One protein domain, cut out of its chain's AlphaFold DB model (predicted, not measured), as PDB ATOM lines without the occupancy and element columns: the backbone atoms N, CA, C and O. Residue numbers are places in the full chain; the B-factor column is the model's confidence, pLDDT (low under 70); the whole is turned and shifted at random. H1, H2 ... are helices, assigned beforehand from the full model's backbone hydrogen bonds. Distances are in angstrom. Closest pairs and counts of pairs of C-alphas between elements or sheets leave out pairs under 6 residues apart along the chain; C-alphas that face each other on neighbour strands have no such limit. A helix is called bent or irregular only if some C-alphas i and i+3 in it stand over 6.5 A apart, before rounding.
ATOM      1  N   GLU A 106      20.401  -8.833 -31.486       94.88
ATOM      2  CA  GLU A 106      21.389  -7.747 -31.437       94.88
ATOM      3  C   GLU A 106      20.902  -6.531 -30.639       94.88
ATOM      4  O   GLU A 106      21.723  -5.810 -30.073       94.88
ATOM      5  N   TYR A 107      19.587  -6.328 -30.507       96.19
ATOM      6  CA  TYR A 107      19.010  -5.198 -29.772       96.19
ATOM      7  C   TYR A 107      18.820  -5.449 -28.265       96.19
ATOM      8  O   TYR A 107      18.232  -4.616 -27.573       96.19
ATOM      9  N   LEU A 108      19.340  -6.562 -27.727       96.06
ATOM     10  CA  LEU A 108      19.379  -6.823 -26.283       96.06
ATOM     11  C   LEU A 108      20.311  -5.841 -25.560       96.06
ATOM     12  O   LEU A 108      21.516  -5.832 -25.807       96.06
ATOM     13  N   GLY A 109      19.787  -5.085 -24.597       94.12
ATOM     14  CA  GLY A 109      20.602  -4.295 -23.671       94.12
ATOM     15  C   GLY A 109      21.022  -5.119 -22.453       94.12
ATOM     16  O   GLY A 109      20.295  -5.144 -21.458       94.12
ATOM     17  N   ILE A 110      22.162  -5.817 -22.524       93.50
ATOM     18  CA  ILE A 110      22.608  -6.750 -21.469       93.50
ATOM     19  C   ILE A 110      22.910  -6.046 -20.132       93.50
ATOM     20  O   ILE A 110      22.385  -6.506 -19.117       93.50
ATOM     21  N   PRO A 111      23.666  -4.931 -20.065       88.62
ATOM     22  CA  PRO A 111      23.994  -4.312 -18.775       88.62
ATOM     23  C   PRO A 111      22.750  -3.870 -17.983       88.62
ATOM     24  O   PRO A 111      22.617  -4.168 -16.794       88.62
ATOM     25  N   ALA A 112      21.775  -3.252 -18.658       85.62
ATOM     26  CA  ALA A 112      20.501  -2.879 -18.043       85.62
ATOM     27  C   ALA A 112      19.666  -4.103 -17.627       85.62
ATOM     28  O   ALA A 112      18.996  -4.071 -16.594       85.62
ATOM     29  N   LEU A 113      19.717  -5.195 -18.398       91.50
ATOM     30  CA  LEU A 113      19.063  -6.449 -18.032       91.50
ATOM     31  C   LEU A 113      19.632  -7.021 -16.728       91.50
ATOM     32  O   LEU A 113      18.848  -7.400 -15.864       91.50
ATOM     33  N   LEU A 114      20.957  -7.049 -16.555       91.81
ATOM     34  CA  LEU A 114      21.579  -7.545 -15.321       91.81
ATOM     35  C   LEU A 114      21.109  -6.750 -14.096       91.81
ATOM     36  O   LEU A 114      20.749  -7.343 -13.080       91.81
ATOM     37  N   ASN A 115      21.010  -5.423 -14.213       86.69
ATOM     38  CA  ASN A 115      20.478  -4.575 -13.143       86.69
ATOM     39  C   ASN A 115      19.018  -4.916 -12.799       86.69
ATOM     40  O   ASN A 115      18.672  -5.046 -11.624       86.69
ATOM     41  N   LEU A 116      18.167  -5.106 -13.815       86.38
ATOM     42  CA  LEU A 116      16.765  -5.491 -13.622       86.38
ATOM     43  C   LEU A 116      16.635  -6.870 -12.961       86.38
ATOM     44  O   LEU A 116      15.868  -7.035 -12.018       86.38
ATOM     45  N   LEU A 117      17.410  -7.854 -13.422       90.50
ATOM     46  CA  LEU A 117      17.390  -9.210 -12.876       90.50
ATOM     47  C   LEU A 117      17.912  -9.250 -11.433       90.50
ATOM     48  O   LEU A 117      17.330  -9.938 -10.594       90.50
ATOM     49  N   LYS A 118      18.954  -8.470 -11.119       89.75
ATOM     50  CA  LYS A 118      19.464  -8.309  -9.751       89.75
ATOM     51  C   LYS A 118      18.406  -7.714  -8.821       89.75
ATOM     52  O   LYS A 118      18.245  -8.198  -7.704       89.75
ATOM     53  N   ALA A 119      17.655  -6.711  -9.285       86.62
ATOM     54  CA  ALA A 119      16.534  -6.139  -8.535       86.62
ATOM     55  C   ALA A 119      15.396  -7.155  -8.308       86.62
ATOM     56  O   ALA A 119      14.782  -7.160  -7.243       86.62
ATOM     57  N   ASP A 120      15.183  -8.076  -9.254       85.69
ATOM     58  CA  ASP A 120      14.275  -9.228  -9.128       85.69
ATOM     59  C   ASP A 120      14.880 -10.395  -8.297       85.69
ATOM     60  O   ASP A 120      14.322 -11.499  -8.238       85.69
ATOM     61  N   GLY A 121      16.037 -10.175  -7.656       87.75
ATOM     62  CA  GLY A 121      16.740 -11.131  -6.795       87.75
ATOM     63  C   GLY A 121      17.325 -12.336  -7.535       87.75
ATOM     64  O   GLY A 121      17.496 -13.403  -6.937       87.75
ATOM     65  N   ILE A 122      17.500 -12.258  -8.855       90.06
ATOM     66  CA  ILE A 122      18.088 -13.330  -9.675       90.06
ATOM     67  C   ILE A 122      19.605 -13.254  -9.533       90.06
ATOM     68  O   ILE A 122      20.173 -12.164  -9.559       90.06
ATOM     69  N   ASN A 123      20.259 -14.410  -9.376       92.06
ATOM     70  CA  ASN A 123      21.715 -14.441  -9.355       92.06
ATOM     71  C   ASN A 123      22.252 -14.079 -10.747       92.06
ATOM     72  O   ASN A 123      22.094 -14.841 -11.699       92.06
ATOM     73  N   VAL A 124      22.865 -12.905 -10.853       92.31
ATOM     74  CA  VAL A 124      23.470 -12.403 -12.089       92.31
ATOM     75  C   VAL A 124      24.988 -12.553 -12.107       92.31
ATOM     76  O   VAL A 124      25.582 -12.238 -13.132       92.31
ATOM     77  N   GLU A 125      25.606 -13.052 -11.027       94.81
ATOM     78  CA  GLU A 125      27.067 -13.173 -10.899       94.81
ATOM     79  C   GLU A 125      27.704 -13.886 -12.101       94.81
ATOM     80  O   GLU A 125      28.579 -13.279 -12.710       94.81
ATOM     81  N   PRO A 126      27.212 -15.054 -12.578       96.12
ATOM     82  CA  PRO A 126      27.852 -15.729 -13.710       96.12
ATOM     83  C   PRO A 126      27.878 -14.880 -14.988       96.12
ATOM     84  O   PRO A 126      28.871 -14.842 -15.708       96.12
ATOM     85  N   ALA A 127      26.779 -14.179 -15.278       95.00
ATOM     86  CA  ALA A 127      26.694 -13.315 -16.449       95.00
ATOM     87  C   ALA A 127      27.486 -12.011 -16.257       95.00
ATOM     88  O   ALA A 127      28.037 -11.483 -17.219       95.00
ATOM     89  N   GLN A 128      27.562 -11.495 -15.029       94.44
ATOM     90  CA  GLN A 128      28.327 -10.298 -14.696       94.44
ATOM     91  C   GLN A 128      29.843 -10.543 -14.760       94.44
ATOM     92  O   GLN A 128      30.568  -9.695 -15.286       94.44
ATOM     93  N   ASP A 129      30.306 -11.710 -14.312       96.00
ATOM     94  CA  ASP A 129      31.697 -12.149 -14.446       96.00
ATOM     95  C   ASP A 129      32.066 -12.289 -15.926       96.00
ATOM     96  O   ASP A 129      33.038 -11.684 -16.371       96.00
ATOM     97  N   PHE A 130      31.217 -12.943 -16.729       97.06
ATOM     98  CA  PHE A 130      31.412 -13.040 -18.180       97.06
ATOM     99  C   PHE A 130      31.541 -11.667 -18.855       97.06
ATOM    100  O   PHE A 130      32.421 -11.465 -19.694       97.06
ATOM    101  N   VAL A 131      30.683 -10.701 -18.499       93.69
ATOM    102  CA  VAL A 131      30.777  -9.331 -19.034       93.69
ATOM    103  C   VAL A 131      32.087  -8.663 -18.616       93.69
ATOM    104  O   VAL A 131      32.708  -7.992 -19.436       93.69
ATOM    105  N   SER A 132      32.524  -8.871 -17.373       93.12
ATOM    106  CA  SER A 132      33.770  -8.301 -16.847       93.12
ATOM    107  C   SER A 132      35.001  -8.883 -17.549       93.12
ATOM    108  O   SER A 132      35.879  -8.131 -17.969       93.12
ATOM    109  N   GLU A 133      35.035 -10.201 -17.758       96.50
ATOM    110  CA  GLU A 133      36.103 -10.910 -18.478       96.50
ATOM    111  C   GLU A 133      36.199 -10.498 -19.955       96.50
ATOM    112  O   GLU A 133      37.290 -10.459 -20.521       96.50
ATOM    113  N   ASN A 134      35.070 -10.152 -20.581       96.12
ATOM    114  CA  ASN A 134      35.008  -9.743 -21.987       96.12
ATOM    115  C   ASN A 134      35.006  -8.216 -22.181       96.12
ATOM    116  O   ASN A 134      34.844  -7.748 -23.311       96.12
ATOM    117  N   ASN A 135      35.185  -7.422 -21.119       92.88
ATOM    118  CA  ASN A 135      35.005  -5.971 -21.178       92.88
ATOM    119  C   ASN A 135      35.934  -5.290 -22.194       92.88
ATOM    120  O   ASN A 135      35.479  -4.442 -22.956       92.88
ATOM    121  N   GLU A 136      37.211  -5.684 -22.261       93.31
ATOM    122  CA  GLU A 136      38.151  -5.129 -23.248       93.31
ATOM    123  C   GLU A 136      37.672  -5.361 -24.685       93.31
ATOM    124  O   GLU A 136      37.702  -4.445 -25.507       93.31
ATOM    125  N   TYR A 137      37.166  -6.559 -24.981       96.31
ATOM    126  CA  TYR A 137      36.645  -6.880 -26.306       96.31
ATOM    127  C   TYR A 137      35.345  -6.123 -26.606       96.31
ATOM    128  O   TYR A 137      35.185  -5.581 -27.698       96.31
ATOM    129  N   ILE A 138      34.447  -5.988 -25.622       94.12
ATOM    130  CA  ILE A 138      33.234  -5.165 -25.751       94.12
ATOM    131  C   ILE A 138      33.603  -3.702 -26.046       94.12
ATOM    132  O   ILE A 138      32.986  -3.086 -26.914       94.12
ATOM    133  N   MET A 139      34.620  -3.143 -25.381       91.56
ATOM    134  CA  MET A 139      35.089  -1.777 -25.656       91.56
ATOM    135  C   MET A 139      35.679  -1.641 -27.065       91.56
ATOM    136  O   MET A 139      35.343  -0.694 -27.771       91.56
ATOM    137  N   GLN A 140      36.455  -2.622 -27.536       94.19
ATOM    138  CA  GLN A 140      36.954  -2.633 -28.920       94.19
ATOM    139  C   GLN A 140      35.813  -2.620 -29.951       94.19
ATOM    140  O   GLN A 140      35.862  -1.861 -30.919       94.19
ATOM    141  N   LEU A 141      34.759  -3.415 -29.731       95.06
ATOM    142  CA  LEU A 141      33.567  -3.422 -30.591       95.06
ATOM    143  C   LEU A 141      32.813  -2.087 -30.543       95.06
ATOM    144  O   LEU A 141      32.289  -1.620 -31.557       95.06
ATOM    145  N   ARG A 142      32.767  -1.441 -29.373       91.94
ATOM    146  CA  ARG A 142      32.175  -0.107 -29.217       91.94
ATOM    147  C   ARG A 142      32.964   0.963 -29.962       91.94
ATOM    148  O   ARG A 142      32.341   1.825 -30.578       91.94
ATOM    149  N   ASP A 143      34.285   0.899 -29.960       90.06
ATOM    150  CA  ASP A 143      35.130   1.913 -30.597       90.06
ATOM    151  C   ASP A 143      35.265   1.729 -32.114       90.06
ATOM    152  O   ASP A 143      35.606   2.676 -32.826       90.06
ATOM    153  N   ALA A 144      34.919   0.549 -32.638       92.38
ATOM    154  CA  ALA A 144      34.973   0.260 -34.064       92.38
ATOM    155  C   ALA A 144      34.129   1.237 -34.915       92.38
ATOM    156  O   ALA A 144      33.027   1.663 -34.539       92.38
ATOM    157  N   GLU A 145      34.642   1.598 -36.098       88.50
ATOM    158  CA  GLU A 145      33.898   2.397 -37.088       88.50
ATOM    159  C   GLU A 145      32.755   1.595 -37.732       88.50
ATOM    160  O   GLU A 145      31.712   2.163 -38.075       88.50
ATOM    161  N   GLU A 146      32.963   0.286 -37.892       93.19
ATOM    162  CA  GLU A 146      32.004  -0.666 -38.447       93.19
ATOM    163  C   GLU A 146      31.469  -1.607 -37.368       93.19
ATOM    164  O   GLU A 146      32.184  -1.998 -36.451       93.19
ATOM    165  N   ILE A 147      30.202  -1.984 -37.504       95.50
ATOM    166  CA  ILE A 147      29.528  -2.933 -36.626       95.50
ATOM    167  C   ILE A 147      29.991  -4.349 -36.984       95.50
ATOM    168  O   ILE A 147      29.749  -4.828 -38.096       95.50
ATOM    169  N   ASP A 148      30.597  -5.046 -36.023       96.38
ATOM    170  CA  ASP A 148      30.820  -6.492 -36.106       96.38
ATOM    171  C   ASP A 148      29.608  -7.236 -35.531       96.38
ATOM    172  O   ASP A 148      29.586  -7.694 -34.386       96.38
ATOM    173  N   HIS A 149      28.567  -7.333 -36.356       94.56
ATOM    174  CA  HIS A 149      27.308  -7.989 -36.012       94.56
ATOM    175  C   HIS A 149      27.505  -9.412 -35.469       94.56
ATOM    176  O   HIS A 149      26.916  -9.802 -34.461       94.56
ATOM    177  N   SER A 150      28.390 -10.186 -36.103       93.06
ATOM    178  CA  SER A 150      28.644 -11.578 -35.731       93.06
ATOM    179  C   SER A 150      29.285 -11.697 -34.348       93.06
ATOM    180  O   SER A 150      28.881 -12.554 -33.558       93.06
ATOM    181  N   ALA A 151      30.268 -10.850 -34.032       97.00
ATOM    182  CA  ALA A 151      30.872 -10.814 -32.702       97.00
ATOM    183  C   ALA A 151      29.867 -10.392 -31.625       97.00
ATOM    184  O   ALA A 151      29.751 -11.063 -30.596       97.00
ATOM    185  N   ILE A 152      29.105  -9.328 -31.888       97.25
ATOM    186  CA  ILE A 152      28.119  -8.783 -30.950       97.25
ATOM    187  C   ILE A 152      27.031  -9.815 -30.649       97.25
ATOM    188  O   ILE A 152      26.733 -10.068 -29.479       97.25
ATOM    189  N   MET A 153      26.473 -10.450 -31.683       95.81
ATOM    190  CA  MET A 153      25.457 -11.491 -31.541       95.81
ATOM    191  C   MET A 153      25.964 -12.650 -30.674       95.81
ATOM    192  O   MET A 153      25.287 -13.054 -29.727       95.81
ATOM    193  N   ARG A 154      27.179 -13.158 -30.944       96.75
ATOM    194  CA  ARG A 154      27.784 -14.246 -30.154       96.75
ATOM    195  C   ARG A 154      27.949 -13.866 -28.684       96.75
ATOM    196  O   ARG A 154      27.563 -14.648 -27.820       96.75
ATOM    197  N   LEU A 155      28.481 -12.677 -28.401       97.81
ATOM    198  CA  LEU A 155      28.664 -12.198 -27.029       97.81
ATOM    199  C   LEU A 155      27.326 -12.066 -26.296       97.81
ATOM    200  O   LEU A 155      27.188 -12.552 -25.172       97.81
ATOM    201  N   LYS A 156      26.329 -11.423 -26.921       97.81
ATOM    202  CA  LYS A 156      25.016 -11.203 -26.297       97.81
ATOM    203  C   LYS A 156      24.307 -12.528 -26.021       97.81
ATOM    204  O   LYS A 156      23.790 -12.713 -24.921       97.81
ATOM    205  N   LEU A 157      24.322 -13.471 -26.965       98.06
ATOM    206  CA  LEU A 157      23.713 -14.790 -26.764       98.06
ATOM    207  C   LEU A 157      24.453 -15.631 -25.712       98.06
ATOM    208  O   LEU A 157      23.792 -16.303 -24.926       98.06
ATOM    209  N   ALA A 158      25.785 -15.548 -25.623       98.38
ATOM    210  CA  ALA A 158      26.553 -16.216 -24.569       98.38
ATOM    211  C   ALA A 158      26.185 -15.693 -23.168       98.38
ATOM    212  O   ALA A 158      25.897 -16.483 -22.267       98.38
ATOM    213  N   ALA A 159      26.088 -14.368 -23.000       98.00
ATOM    214  CA  ALA A 159      25.615 -13.770 -21.752       98.00
ATOM    215  C   ALA A 159      24.168 -14.187 -21.429       98.00
ATOM    216  O   ALA A 159      23.851 -14.535 -20.290       98.00
ATOM    217  N   MET A 160      23.289 -14.217 -22.437       98.25
ATOM    218  CA  MET A 160      21.912 -14.687 -22.273       98.25
ATOM    219  C   MET A 160      21.828 -16.156 -21.864       98.25
ATOM    220  O   MET A 160      20.932 -16.497 -21.092       98.25
ATOM    221  N   GLN A 161      22.730 -17.019 -22.341       98.31
ATOM    222  CA  GLN A 161      22.763 -18.425 -21.939       98.31
ATOM    223  C   GLN A 161      23.044 -18.551 -20.438       98.31
ATOM    224  O   GLN A 161      22.318 -19.251 -19.741       98.31
ATOM    225  N   LEU A 162      24.027 -17.810 -19.915       97.94
ATOM    226  CA  LEU A 162      24.338 -17.794 -18.478       97.94
ATOM    227  C   LEU A 162      23.144 -17.314 -17.643       97.94
ATOM    228  O   LEU A 162      22.819 -17.905 -16.613       97.94
ATOM    229  N   ILE A 163      22.441 -16.283 -18.120       96.94
ATOM    230  CA  ILE A 163      21.207 -15.797 -17.490       96.94
ATOM    231  C   ILE A 163      20.116 -16.874 -17.521       96.94
ATOM    232  O   ILE A 163      19.432 -17.091 -16.520       96.94
ATOM    233  N   TRP A 164      19.935 -17.549 -18.658       97.06
ATOM    234  CA  TRP A 164      18.937 -18.601 -18.829       97.06
ATOM    235  C   TRP A 164      19.173 -19.782 -17.885       97.06
ATOM    236  O   TRP A 164      18.214 -20.269 -17.281       97.06
ATOM    237  N   GLU A 165      20.430 -20.199 -17.701       95.62
ATOM    238  CA  GLU A 165      20.785 -21.294 -16.796       95.62
ATOM    239  C   GLU A 165      20.346 -21.029 -15.356       95.62
ATOM    240  O   GLU A 165      19.805 -21.924 -14.708       95.62
ATOM    241  N   VAL A 166      20.498 -19.795 -14.870       93.44
ATOM    242  CA  VAL A 166      19.994 -19.402 -13.547       93.44
ATOM    243  C   VAL A 166      18.471 -19.263 -13.566       93.44
ATOM    244  O   VAL A 166      17.774 -19.774 -12.689       93.44
ATOM    245  N   PHE A 167      17.930 -18.587 -14.582       93.88
ATOM    246  CA  PHE A 167      16.505 -18.282 -14.686       93.88
ATOM    247  C   PHE A 167      15.624 -19.539 -14.708       93.88
ATOM    248  O   PHE A 167      14.550 -19.554 -14.103       93.88
ATOM    249  N   ARG A 168      16.068 -20.608 -15.385       93.12
ATOM    250  CA  ARG A 168      15.284 -21.844 -15.538       93.12
ATOM    251  C   ARG A 168      15.237 -22.716 -14.281       93.12
ATOM    252  O   ARG A 168      14.347 -23.561 -14.181       93.12
ATOM    253  N   GLN A 169      16.152 -22.510 -13.330       89.94
ATOM    254  CA  GLN A 169      16.221 -23.286 -12.087       89.94
ATOM    255  C   GLN A 169      15.118 -22.897 -11.095       89.94
ATOM    256  O   GLN A 169      14.572 -23.764 -10.413       89.94
ATOM    257  N   ASP A 170      14.726 -21.619 -11.050       84.81
ATOM    258  CA  ASP A 170      13.730 -21.119 -10.096       84.81
ATOM    259  C   ASP A 170      12.375 -20.818 -10.759       84.81
ATOM    260  O   ASP A 170      11.969 -19.675 -11.000       84.81
ATOM    261  N   ARG A 171      11.642 -21.898 -11.045       89.50
ATOM    262  CA  ARG A 171      10.355 -21.854 -11.761       89.50
ATOM    263  C   ARG A 171       9.201 -21.260 -10.944       89.50
ATOM    264  O   ARG A 171       8.134 -21.019 -11.510       89.50
ATOM    265  N   GLN A 172       9.386 -21.042  -9.640       86.50
ATOM    266  CA  GLN A 172       8.342 -20.519  -8.746       86.50
ATOM    267  C   GLN A 172       8.274 -18.987  -8.744       86.50
ATOM    268  O   GLN A 172       7.317 -18.405  -8.231       86.50
ATOM    269  N   ARG A 173       9.259 -18.306  -9.344       87.38
ATOM    270  CA  ARG A 173       9.281 -16.841  -9.389       87.38
ATOM    271  C   ARG A 173       8.146 -16.259 -10.239       87.38
ATOM    272  O   ARG A 173       7.826 -16.793 -11.311       87.38
ATOM    273  N   PRO A 174       7.616 -15.078  -9.865       90.31
ATOM    274  CA  PRO A 174       6.666 -14.342 -10.699       90.31
ATOM    275  C   PRO A 174       7.183 -14.087 -12.122       90.31
ATOM    276  O   PRO A 174       6.420 -14.170 -13.086       90.31
ATOM    277  N   LEU A 175       8.488 -13.832 -12.277       90.50
ATOM    278  CA  LEU A 175       9.091 -13.583 -13.586       90.50
ATOM    279  C   LEU A 175       9.041 -14.817 -14.501       90.50
ATOM    280  O   LEU A 175       8.730 -14.679 -15.683       90.50
ATOM    281  N   TYR A 176       9.244 -16.020 -13.954       93.56
ATOM    282  CA  TYR A 176       9.100 -17.269 -14.704       93.56
ATOM    283  C   TYR A 176       7.644 -17.498 -15.140       93.56
ATOM    284  O   TYR A 176       7.374 -17.856 -16.286       93.56
ATOM    285  N   THR A 177       6.676 -17.180 -14.275       94.31
ATOM    286  CA  THR A 177       5.248 -17.212 -14.645       94.31
ATOM    287  C   THR A 177       4.928 -16.228 -15.778       94.31
ATOM    288  O   THR A 177       4.180 -16.566 -16.698       94.31
ATOM    289  N   ASN A 178       5.505 -15.023 -15.757       94.88
ATOM    290  CA  ASN A 178       5.344 -14.043 -16.835       94.88
ATOM    291  C   ASN A 178       5.946 -14.534 -18.158       94.88
ATOM    292  O   ASN A 178       5.328 -14.342 -19.204       94.88
ATOM    293  N   PHE A 179       7.090 -15.217 -18.110       96.44
ATOM    294  CA  PHE A 179       7.675 -15.878 -19.275       96.44
ATOM    295  C   PHE A 179       6.737 -16.945 -19.866       96.44
ATOM    296  O   PHE A 179       6.474 -16.938 -21.068       96.44
ATOM    297  N   LEU A 180       6.141 -17.807 -19.033       96.81
ATOM    298  CA  LEU A 180       5.165 -18.799 -19.505       96.81
ATOM    299  C   LEU A 180       3.915 -18.147 -20.118       96.81
ATOM    300  O   LEU A 180       3.396 -18.625 -21.128       96.81
ATOM    301  N   ARG A 181       3.437 -17.034 -19.542       97.44
ATOM    302  CA  ARG A 181       2.327 -16.252 -20.114       97.44
ATOM    303  C   ARG A 181       2.698 -15.644 -21.461       97.44
ATOM    304  O   ARG A 181       1.882 -15.704 -22.376       97.44
ATOM    305  N   PHE A 182       3.907 -15.101 -21.592       97.06
ATOM    306  CA  PHE A 182       4.420 -14.585 -22.859       97.06
ATOM    307  C   PHE A 182       4.468 -15.682 -23.925       97.06
ATOM    308  O   PHE A 182       3.925 -15.480 -25.010       97.06
ATOM    309  N   ARG A 183       5.028 -16.858 -23.604       96.94
ATOM    310  CA  ARG A 183       5.047 -18.007 -24.525       96.94
ATOM    311  C   ARG A 183       3.644 -18.397 -24.971       96.94
ATOM    312  O   ARG A 183       3.390 -18.510 -26.164       96.94
ATOM    313  N   LYS A 184       2.709 -18.525 -24.025       96.69
ATOM    314  CA  LYS A 184       1.314 -18.868 -24.327       96.69
ATOM    315  C   LYS A 184       0.623 -17.811 -25.194       96.69
ATOM    316  O   LYS A 184      -0.130 -18.170 -26.088       96.69
ATOM    317  N   ALA A 185       0.860 -16.525 -24.939       95.06
ATOM    318  CA  ALA A 185       0.256 -15.435 -25.707       95.06
ATOM    319  C   ALA A 185       0.796 -15.334 -27.145       95.06
ATOM    320  O   ALA A 185       0.122 -14.774 -28.002       95.06
ATOM    321  N   ASN A 186       1.988 -15.879 -27.402       95.06
ATOM    322  CA  ASN A 186       2.683 -15.815 -28.688       95.06
ATOM    323  C   ASN A 186       2.839 -17.194 -29.352       95.06
ATOM    324  O   ASN A 186       3.635 -17.355 -30.274       95.06
ATOM    325  N   CYS A 187       2.095 -18.209 -28.900       92.69
ATOM    326  CA  CYS A 187       2.267 -19.590 -29.358       92.69
ATOM    327  C   CYS A 187       1.948 -19.797 -30.849       92.69
ATOM    328  O   CYS A 187       2.372 -20.785 -31.433       92.69
ATOM    329  N   ASN A 188       1.214 -18.871 -31.470       89.00
ATOM    330  CA  ASN A 188       0.881 -18.884 -32.896       89.00
ATOM    331  C   ASN A 188       2.055 -18.509 -33.819       89.00
ATOM    332  O   ASN A 188       1.912 -18.563 -35.042       89.00
ATOM    333  N   TRP A 189       3.186 -18.067 -33.264       93.75
ATOM    334  CA  TRP A 189       4.362 -17.705 -34.054       93.75
ATOM    335  C   TRP A 189       5.684 -18.077 -33.392       93.75
ATOM    336  O   TRP A 189       6.578 -18.561 -34.071       93.75
ATOM    337  N   LEU A 190       5.806 -17.892 -32.075       97.06
ATOM    338  CA  LEU A 190       7.090 -17.899 -31.375       97.06
ATOM    339  C   LEU A 190       7.887 -19.187 -31.586       97.06
ATOM    340  O   LEU A 190       9.022 -19.140 -32.044       97.06
ATOM    341  N   GLU A 191       7.297 -20.333 -31.256       96.12
ATOM    342  CA  GLU A 191       8.018 -21.609 -31.294       96.12
ATOM    343  C   GLU A 191       8.258 -22.091 -32.728       96.12
ATOM    344  O   GLU A 191       9.304 -22.670 -33.000       96.12
ATOM    345  N   GLU A 192       7.345 -21.803 -33.658       95.44
ATOM    346  CA  GLU A 192       7.483 -22.199 -35.066       95.44
ATOM    347  C   GLU A 192       8.522 -21.352 -35.809       95.44
ATOM    348  O   GLU A 192       9.318 -21.892 -36.577       95.44
ATOM    349  N   ASP A 193       8.568 -20.044 -35.548       96.75
ATOM    350  CA  ASP A 193       9.571 -19.148 -36.128       96.75
ATOM    351  C   ASP A 193      10.972 -19.451 -35.566       96.75
ATOM    352  O   ASP A 193      11.958 -19.435 -36.306       96.75
ATOM    353  N   ILE A 194      11.069 -19.785 -34.271       97.88
ATOM    354  CA  ILE A 194      12.329 -20.231 -33.656       97.88
ATOM    355  C   ILE A 194      12.750 -21.598 -34.203       97.88
ATOM    356  O   ILE A 194      13.921 -21.777 -34.527       97.88
ATOM    357  N   LEU A 195      11.823 -22.552 -34.341       97.88
ATOM    358  CA  LEU A 195      12.122 -23.859 -34.930       97.88
ATOM    359  C   LEU A 195      12.662 -23.707 -36.356       97.88
ATOM    360  O   LEU A 195      13.653 -24.348 -36.694       97.88
ATOM    361  N   TYR A 196      12.061 -22.828 -37.165       97.50
ATOM    362  CA  TYR A 196      12.583 -22.499 -38.492       97.50
ATOM    363  C   TYR A 196      14.030 -21.998 -38.427       97.50
ATOM    364  O   TYR A 196      14.885 -22.495 -39.157       97.50
ATOM    365  N   PHE A 197      14.319 -21.042 -37.536       96.44
ATOM    366  CA  PHE A 197      15.677 -20.530 -37.341       96.44
ATOM    367  C   PHE A 197      16.661 -21.646 -36.958       96.44
ATOM    368  O   PHE A 197      17.727 -21.741 -37.561       96.44
ATOM    369  N   LEU A 198      16.302 -22.503 -36.000       97.69
ATOM    370  CA  LEU A 198      17.167 -23.582 -35.517       97.69
ATOM    371  C   LEU A 198      17.438 -24.632 -36.595       97.69
ATOM    372  O   LEU A 198      18.586 -25.025 -36.778       97.69
ATOM    373  N   LEU A 199      16.416 -25.021 -37.358       97.62
ATOM    374  CA  LEU A 199      16.582 -25.902 -38.514       97.62
ATOM    375  C   LEU A 199      17.468 -25.252 -39.579       97.62
ATOM    376  O   LEU A 199      18.395 -25.890 -40.070       97.62
ATOM    377  N   LYS A 200      17.261 -23.963 -39.876       94.69
ATOM    378  CA  LYS A 200      18.120 -23.209 -40.798       94.69
ATOM    379  C   LYS A 200      19.580 -23.241 -40.352       94.69
ATOM    380  O   LYS A 200      20.443 -23.535 -41.168       94.69
ATOM    381  N   GLN A 201      19.871 -23.004 -39.072       93.88
ATOM    382  CA  GLN A 201      21.241 -23.112 -38.553       93.88
ATOM    383  C   GLN A 201      21.777 -24.551 -38.612       93.88
ATOM    384  O   GLN A 201      22.919 -24.757 -39.018       93.88
ATOM    385  N   GLU A 202      20.960 -25.546 -38.248       95.62
ATOM    386  CA  GLU A 202      21.331 -26.965 -38.284       95.62
ATOM    387  C   GLU A 202      21.743 -27.399 -39.696       95.62
ATOM    388  O   GLU A 202      22.775 -28.047 -39.873       95.62
ATOM    389  N   TYR A 203      20.959 -27.035 -40.711       92.88
ATOM    390  CA  TYR A 203      21.251 -27.425 -42.084       92.88
ATOM    391  C   TYR A 203      22.357 -26.568 -42.709       92.88
ATOM    392  O   TYR A 203      23.164 -27.138 -43.433       92.88
ATOM    393  N   ILE A 204      22.492 -25.273 -42.378       88.19
ATOM    394  CA  ILE A 204      23.684 -24.475 -42.748       88.19
ATOM    395  C   ILE A 204      24.961 -25.129 -42.211       88.19
ATOM    396  O   ILE A 204      25.969 -25.182 -42.907       88.19
ATOM    397  N   ALA A 205      24.937 -25.641 -40.977       91.00
ATOM    398  CA  ALA A 205      26.101 -26.305 -40.395       91.00
ATOM    399  C   ALA A 205      26.451 -27.625 -41.107       91.00
ATOM    400  O   ALA A 205      27.623 -27.993 -41.167       91.00
ATOM    401  N   LYS A 206      25.449 -28.334 -41.646       89.50
ATOM    402  CA  LYS A 206      25.655 -29.542 -42.465       89.50
ATOM    403  C   LYS A 206      26.135 -29.202 -43.875       89.50
ATOM    404  O   LYS A 206      26.958 -29.927 -44.423       89.50
ATOM    405  N   ASP A 207      25.612 -28.122 -44.441       81.00
ATOM    406  CA  ASP A 207      25.886 -27.674 -45.798       81.00
ATOM    407  C   ASP A 207      25.848 -26.135 -45.865       81.00
ATOM    408  O   ASP A 207      24.776 -25.537 -46.007       81.00
ATOM    409  N   PRO A 208      27.010 -25.465 -45.751       78.56
ATOM    410  CA  PRO A 208      27.076 -24.007 -45.774       78.56
ATOM    411  C   PRO A 208      26.633 -23.382 -47.099       78.56
ATOM    412  O   PRO A 208      26.321 -22.191 -47.127       78.56
ATOM    413  N   GLU A 209      26.617 -24.151 -48.196       69.44
ATOM    414  CA  GLU A 209      26.295 -23.620 -49.517       69.44
ATOM    415  C   GLU A 209      24.778 -23.546 -49.759       69.44
ATOM    416  O   GLU A 209      24.313 -22.563 -50.342       69.44
ATOM    417  N   ILE A 210      23.989 -24.521 -49.273       74.06
ATOM    418  CA  ILE A 210      22.516 -24.552 -49.466       74.06
ATOM    419  C   ILE A 210      21.663 -24.782 -48.232       74.06
ATOM    420  O   ILE A 210      20.447 -24.590 -48.297       74.06
ATOM    421  N   GLY A 211      22.245 -25.152 -47.100       82.44
ATOM    422  CA  GLY A 211      21.484 -25.448 -45.890       82.44
ATOM    423  C   GLY A 211      20.637 -24.280 -45.374       82.44
ATOM    424  O   GLY A 211      19.704 -24.486 -44.599       82.44
ATOM    425  N   TRP A 212      20.904 -23.053 -45.832       84.88
ATOM    426  CA  TRP A 212      20.121 -21.861 -45.505       84.88
ATOM    427  C   TRP A 212      18.722 -21.851 -46.145       84.88
ATOM    428  O   TRP A 212      17.874 -21.065 -45.715       84.88
ATOM    429  N   ASP A 213      18.466 -22.710 -47.132       84.88
ATOM    430  CA  ASP A 213      17.213 -22.772 -47.872       84.88
ATOM    431  C   ASP A 213      16.356 -23.972 -47.463       84.88
ATOM    432  O   ASP A 213      16.717 -25.133 -47.652       84.88
ATOM    433  N   TRP A 214      15.162 -23.695 -46.953       89.12
ATOM    434  CA  TRP A 214      14.276 -24.733 -46.444       89.12
ATOM    435  C   TRP A 214      13.740 -25.684 -47.506       89.12
ATOM    436  O   TRP A 214      13.353 -26.812 -47.191       89.12
ATOM    437  N   ARG A 215      13.747 -25.263 -48.771       84.88
ATOM    438  CA  ARG A 215      13.196 -26.029 -49.896       84.88
ATOM    439  C   ARG A 215      13.986 -27.303 -50.182       84.88
ATOM    440  O   ARG A 215      13.445 -28.238 -50.760       84.88
ATOM    441  N   VAL A 216      15.248 -27.355 -49.753       82.81
ATOM    442  CA  VAL A 216      16.118 -28.529 -49.912       82.81
ATOM    443  C   VAL A 216      16.274 -29.358 -48.652       82.81
ATOM    444  O   VAL A 216      16.962 -30.375 -48.688       82.81
ATOM    445  N   TRP A 217      15.662 -28.970 -47.533       90.00
ATOM    446  CA  TRP A 217      15.875 -29.690 -46.281       90.00
ATOM    447  C   TRP A 217      15.413 -31.154 -46.332       90.00
ATOM    448  O   TRP A 217      16.001 -31.991 -45.649       90.00
ATOM    449  N   SER A 218      14.468 -31.502 -47.215       88.00
ATOM    450  CA  SER A 218      14.067 -32.887 -47.501       88.00
ATOM    451  C   SER A 218      15.205 -33.780 -48.020       88.00
ATOM    452  O   SER A 218      15.127 -35.000 -47.864       88.00
ATOM    453  N   ARG A 219      16.297 -33.197 -48.553       86.12
ATOM    454  CA  ARG A 219      17.546 -33.910 -48.896       86.12
ATOM    455  C   ARG A 219      18.284 -34.432 -47.658       86.12
ATOM    456  O   ARG A 219      19.012 -35.416 -47.761       86.12
ATOM    457  N   TYR A 220      18.106 -33.786 -46.505       89.69
ATOM    458  CA  TYR A 220      18.757 -34.153 -45.244       89.69
ATOM    459  C   TYR A 220      17.796 -34.845 -44.268       89.69
ATOM    460  O   TYR A 220      18.224 -35.707 -43.503       89.69
ATOM    461  N   GLU A 221      16.512 -34.470 -44.269       92.81
ATOM    462  CA  GLU A 221      15.490 -35.014 -43.370       92.81
ATOM    463  C   GLU A 221      14.115 -35.028 -44.057       92.81
ATOM    464  O   GLU A 221      13.489 -33.992 -44.276       92.81
ATOM    465  N   THR A 222      13.627 -36.218 -44.417       92.62
ATOM    466  CA  THR A 222      12.351 -36.392 -45.128       92.62
ATOM    467  C   THR A 222      11.180 -35.769 -44.364       92.62
ATOM    468  O   THR A 222      10.989 -36.041 -43.179       92.62
ATOM    469  N   GLY A 223      10.358 -34.978 -45.059       91.56
ATOM    470  CA  GLY A 223       9.144 -34.375 -44.510       91.56
ATOM    471  C   GLY A 223       9.358 -33.041 -43.793       91.56
ATOM    472  O   GLY A 223       8.372 -32.401 -43.439       91.56
ATOM    473  N   ILE A 224      10.597 -32.583 -43.567       94.25
ATOM    474  CA  ILE A 224      10.831 -31.319 -42.849       94.25
ATOM    475  C   ILE A 224      10.479 -30.086 -43.702       94.25
ATOM    476  O   ILE A 224       9.885 -29.130 -43.196       94.25
ATOM    477  N   SER A 225      10.781 -30.120 -45.005       90.38
ATOM    478  CA  SER A 225      10.427 -29.059 -45.958       90.38
ATOM    479  C   SER A 225       8.913 -28.978 -46.133       90.38
ATOM    480  O   SER A 225       8.343 -27.895 -46.116       90.38
ATOM    481  N   GLU A 226       8.255 -30.134 -46.223       89.44
ATOM    482  CA  GLU A 226       6.806 -30.290 -46.367       89.44
ATOM    483  C   GLU A 226       6.042 -30.118 -45.051       89.44
ATOM    484  O   GLU A 226       4.813 -30.157 -45.050       89.44
ATOM    485  N   ARG A 227       6.759 -29.927 -43.935       92.88
ATOM    486  CA  ARG A 227       6.187 -29.765 -42.594       92.88
ATOM    487  C   ARG A 227       5.328 -30.957 -42.155       92.88
ATOM    488  O   ARG A 227       4.319 -30.779 -41.470       92.88
ATOM    489  N   ASP A 228       5.749 -32.177 -42.497       94.62
ATOM    490  CA  ASP A 228       5.114 -33.405 -42.019       94.62
ATOM    491  C   ASP A 228       5.007 -33.382 -40.479       94.62
ATOM    492  O   ASP A 228       6.009 -33.150 -39.788       94.62
ATOM    493  N   PRO A 229       3.815 -33.631 -39.904       96.69
ATOM    494  CA  PRO A 229       3.616 -33.527 -38.463       96.69
ATOM    495  C   PRO A 229       4.553 -34.403 -37.624       96.69
ATOM    496  O   PRO A 229       4.911 -33.999 -36.515       96.69
ATOM    497  N   LYS A 230       4.967 -35.582 -38.119       96.81
ATOM    498  CA  LYS A 230       5.884 -36.472 -37.390       96.81
ATOM    499  C   LYS A 230       7.315 -35.951 -37.457       96.81
ATOM    500  O   LYS A 230       7.965 -35.900 -36.415       96.81
ATOM    501  N   ALA A 231       7.775 -35.525 -38.636       96.44
ATOM    502  CA  ALA A 231       9.092 -34.902 -38.795       96.44
ATOM    503  C   ALA A 231       9.223 -33.660 -37.898       96.44
ATOM    504  O   ALA A 231      10.169 -33.541 -37.120       96.44
ATOM    505  N   LEU A 232       8.208 -32.787 -37.896       97.25
ATOM    506  CA  LEU A 232       8.192 -31.612 -37.027       97.25
ATOM    507  C   LEU A 232       8.127 -31.964 -35.536       97.25
ATOM    508  O   LEU A 232       8.717 -31.258 -34.726       97.25
ATOM    509  N   ALA A 233       7.412 -33.018 -35.136       97.69
ATOM    510  CA  ALA A 233       7.386 -33.444 -33.736       97.69
ATOM    511  C   ALA A 233       8.775 -33.898 -33.254       97.69
ATOM    512  O   ALA A 233       9.191 -33.521 -32.157       97.69
ATOM    513  N   LEU A 234       9.511 -34.643 -34.086       97.81
ATOM    514  CA  LEU A 234      10.885 -35.056 -33.794       97.81
ATOM    515  C   LEU A 234      11.838 -33.857 -33.748       97.81
ATOM    516  O   LEU A 234      12.622 -33.745 -32.808       97.81
ATOM    517  N   ALA A 235      11.729 -32.937 -34.710       97.81
ATOM    518  CA  ALA A 235      12.522 -31.712 -34.726       97.81
ATOM    519  C   ALA A 235      12.258 -30.835 -33.488       97.81
ATOM    520  O   ALA A 235      13.203 -30.340 -32.878       97.81
ATOM    521  N   ARG A 236      10.992 -30.693 -33.064       97.88
ATOM    522  CA  ARG A 236      10.627 -29.956 -31.840       97.88
ATOM    523  C   ARG A 236      11.197 -30.595 -30.579       97.88
ATOM    524  O   ARG A 236      11.636 -29.863 -29.702       97.88
ATOM    525  N   GLU A 237      11.189 -31.924 -30.469       98.12
ATOM    526  CA  GLU A 237      11.787 -32.591 -29.305       98.12
ATOM    527  C   GLU A 237      13.318 -32.479 -29.323       98.12
ATOM    528  O   GLU A 237      13.912 -32.218 -28.280       98.12
ATOM    529  N   ARG A 238      13.949 -32.591 -30.503       97.94
ATOM    530  CA  ARG A 238      15.403 -32.421 -30.682       97.94
ATOM    531  C   ARG A 238      15.888 -31.024 -30.285       97.94
ATOM    532  O   ARG A 238      16.940 -30.925 -29.674       97.94
ATOM    533  N   HIS A 239      15.111 -29.986 -30.604       98.38
ATOM    534  CA  HIS A 239      15.442 -28.567 -30.378       98.38
ATOM    535  C   HIS A 239      14.732 -27.943 -29.167       98.38
ATOM    536  O   HIS A 239      14.589 -26.728 -29.059       98.38
ATOM    537  N   LYS A 240      14.191 -28.757 -28.261       98.00
ATOM    538  CA  LYS A 240      13.280 -28.302 -27.198       98.00
ATOM    539  C   LYS A 240      13.899 -27.305 -26.218       98.00
ATOM    540  O   LYS A 240      13.224 -26.364 -25.773       98.00
ATOM    541  N   GLU A 241      15.159 -27.523 -25.854       97.62
ATOM    542  CA  GLU A 241      15.878 -26.655 -24.921       97.62
ATOM    543  C   GLU A 241      16.250 -25.334 -25.604       97.62
ATOM    544  O   GLU A 241      16.025 -24.265 -25.035       97.62
ATOM    545  N   GLU A 242      16.694 -25.389 -26.858       98.38
ATOM    546  CA  GLU A 242      17.010 -24.238 -27.702       98.38
ATOM    547  C   GLU A 242      15.762 -23.395 -27.991       98.38
ATOM    548  O   GLU A 242      15.798 -22.169 -27.867       98.38
ATOM    549  N   ILE A 243      14.621 -24.030 -28.286       98.50
ATOM    550  CA  ILE A 243      13.327 -23.349 -28.435       98.50
ATOM    551  C   ILE A 243      12.972 -22.607 -27.147       98.50
ATOM    552  O   ILE A 243      12.526 -21.456 -27.189       98.50
ATOM    553  N   SER A 244      13.182 -23.238 -25.989       97.94
ATOM    554  CA  SER A 244      12.910 -22.616 -24.691       97.94
ATOM    555  C   SER A 244      13.853 -21.441 -24.407       97.94
ATOM    556  O   SER A 244      13.380 -20.391 -23.964       97.94
ATOM    557  N   PHE A 245      15.142 -21.581 -24.726       98.56
ATOM    558  CA  PHE A 245      16.143 -20.522 -24.605       98.56
ATOM    559  C   PHE A 245      15.826 -19.319 -25.504       98.56
ATOM    560  O   PHE A 245      15.689 -18.198 -25.016       98.56
ATOM    561  N   HIS A 246      15.619 -19.529 -26.804       98.44
ATOM    562  CA  HIS A 246      15.297 -18.435 -27.723       98.44
ATOM    563  C   HIS A 246      13.927 -17.810 -27.424       98.44
ATOM    564  O   HIS A 246      13.755 -16.600 -27.579       98.44
ATOM    565  N   SER A 247      12.967 -18.585 -26.905       98.62
ATOM    566  CA  SER A 247      11.709 -18.030 -26.391       98.62
ATOM    567  C   SER A 247      11.955 -17.086 -25.214       98.62
ATOM    568  O   SER A 247      11.288 -16.055 -25.100       98.62
ATOM    569  N   PHE A 248      12.898 -17.424 -24.328       98.25
ATOM    570  CA  PHE A 248      13.304 -16.559 -23.223       98.25
ATOM    571  C   PHE A 248      14.005 -15.291 -23.725       98.25
ATOM    572  O   PHE A 248      13.685 -14.199 -23.253       98.25
ATOM    573  N   VAL A 249      14.863 -15.395 -24.743       98.56
ATOM    574  CA  VAL A 249      15.459 -14.223 -25.404       98.56
ATOM    575  C   VAL A 249      14.377 -13.286 -25.957       98.56
ATOM    576  O   VAL A 249      14.391 -12.090 -25.664       98.56
ATOM    577  N   GLN A 250      13.383 -13.817 -26.675       98.44
ATOM    578  CA  GLN A 250      12.266 -13.017 -27.199       98.44
ATOM    579  C   GLN A 250      11.391 -12.409 -26.091       98.44
ATOM    580  O   GLN A 250      10.906 -11.288 -26.239       98.44
ATOM    581  N   PHE A 251      11.219 -13.103 -24.961       97.88
ATOM    582  CA  PHE A 251      10.544 -12.554 -23.781       97.88
ATOM    583  C   PHE A 251      11.291 -11.352 -23.194       97.88
ATOM    584  O   PHE A 251      10.672 -10.343 -22.850       97.88
ATOM    585  N   VAL A 252      12.619 -11.438 -23.095       97.56
ATOM    586  CA  VAL A 252      13.455 -10.332 -22.613       97.56
ATOM    587  C   VAL A 252      13.409  -9.148 -23.576       97.56
ATOM    588  O   VAL A 252      13.177  -8.022 -23.131       97.56
ATOM    589  N   LEU A 253      13.531  -9.393 -24.883       97.75
ATOM    590  CA  LEU A 253      13.382  -8.364 -25.913       97.75
ATOM    591  C   LEU A 253      11.998  -7.696 -25.846       97.75
ATOM    592  O   LEU A 253      11.914  -6.474 -25.903       97.75
ATOM    593  N   ASP A 254      10.907  -8.455 -25.676       96.19
ATOM    594  CA  ASP A 254       9.554  -7.893 -25.519       96.19
ATOM    595  C   ASP A 254       9.441  -6.982 -24.292       96.19
ATOM    596  O   ASP A 254       8.831  -5.915 -24.370       96.19
TER     597      ASP A 254
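AT A GLANCE: This is residues 106 to 254 of the 889 residues of a protein of Deltaproteobacteria bacterium (UniProt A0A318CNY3). Look first at H4, the longest helix: H1 and H2 stand side by side with it in one group, H3 continues beyond H2, and H9 runs crosswise from H4 to a second group of H6, H7 and H8. H5 crosses H9 near its last residues, and the loop of residues 144 to 148 sticks out between H3 and H4. The printed part has 149 residues with nine named helices, H1 to H9 in chain order, and no named strand; the class is all helix. It is only just compact, close to loose, with a radius of gyration of the C-alphas of 17.5 A, and flat, spanning 46 by 42 by 20 A.

IN THESE COORDINATES: Find C-alpha 149 at (27.308, -7.989, -36.012); from there H4, residues 149 to 167, runs 26.0 A to C-alpha 167 at (16.505, -18.282, -14.686). Before it come H1, residues 110 to 119, H2, residues 125 to 133, and H3, residues 135 to 143. After it come H5, residues 174 to 185, 16.4 A long, and H6, residues 190 to 206, 24.6 A long. H7, residues 214 to 219, is irregular, with C-alphas 215 and 218 7.3 A apart. H8 holds residues 229 to 238, and H9, residues 240 to 254, runs 20.8 A to C-alpha 254 at (9.554, -7.893, -25.519).

HOW THE PARTS SIT: Start at residues 159 to 163 of H4, which touch H2 at a shallow tilt of 25 degrees, opposite ways; the closest C-alphas, of Ala 127 and Ala 159, are 5.4 A apart. H1 is close to H4 but not clearly touching, with the C-alphas of Ile 110 and Lys 156 closest at 7.0 A. H2 and H3 meet only through their link. Now go to H9, the hub: its residues 245 to 249 touch H4, about perpendicular at 76 degrees, closest at the C-alphas of Trp 164 and Phe 245, 6.7 A. Its residues 247 to 251 touch H5, about perpendicular at 81 degrees, closest at Phe 179 and Phe 251, C-alphas 6.3 A apart. Its residues 242 to 247 touch H6 at a steep tilt of 58 degrees, with C-alphas 194 and 243 closest at 6.2 A. H7 and H8 are each close to H6 but not clearly touching, with closest C-alphas 7.0 A apart in both cases. Every O i to N i+4 pair is within hydrogen-bond range in H1 to H6, H8 and H9; H7 has 0 of 2, and 2 of 3 O i to N i+3 pairs.

THE WHOLE: The farthest C-alphas, of Ala 119 and Arg 219, are 49.0 A apart. The printed part has no cut, and no link is long. The mean pLDDT of the printed part is 93.4; look at residue 209 for the one value under 70.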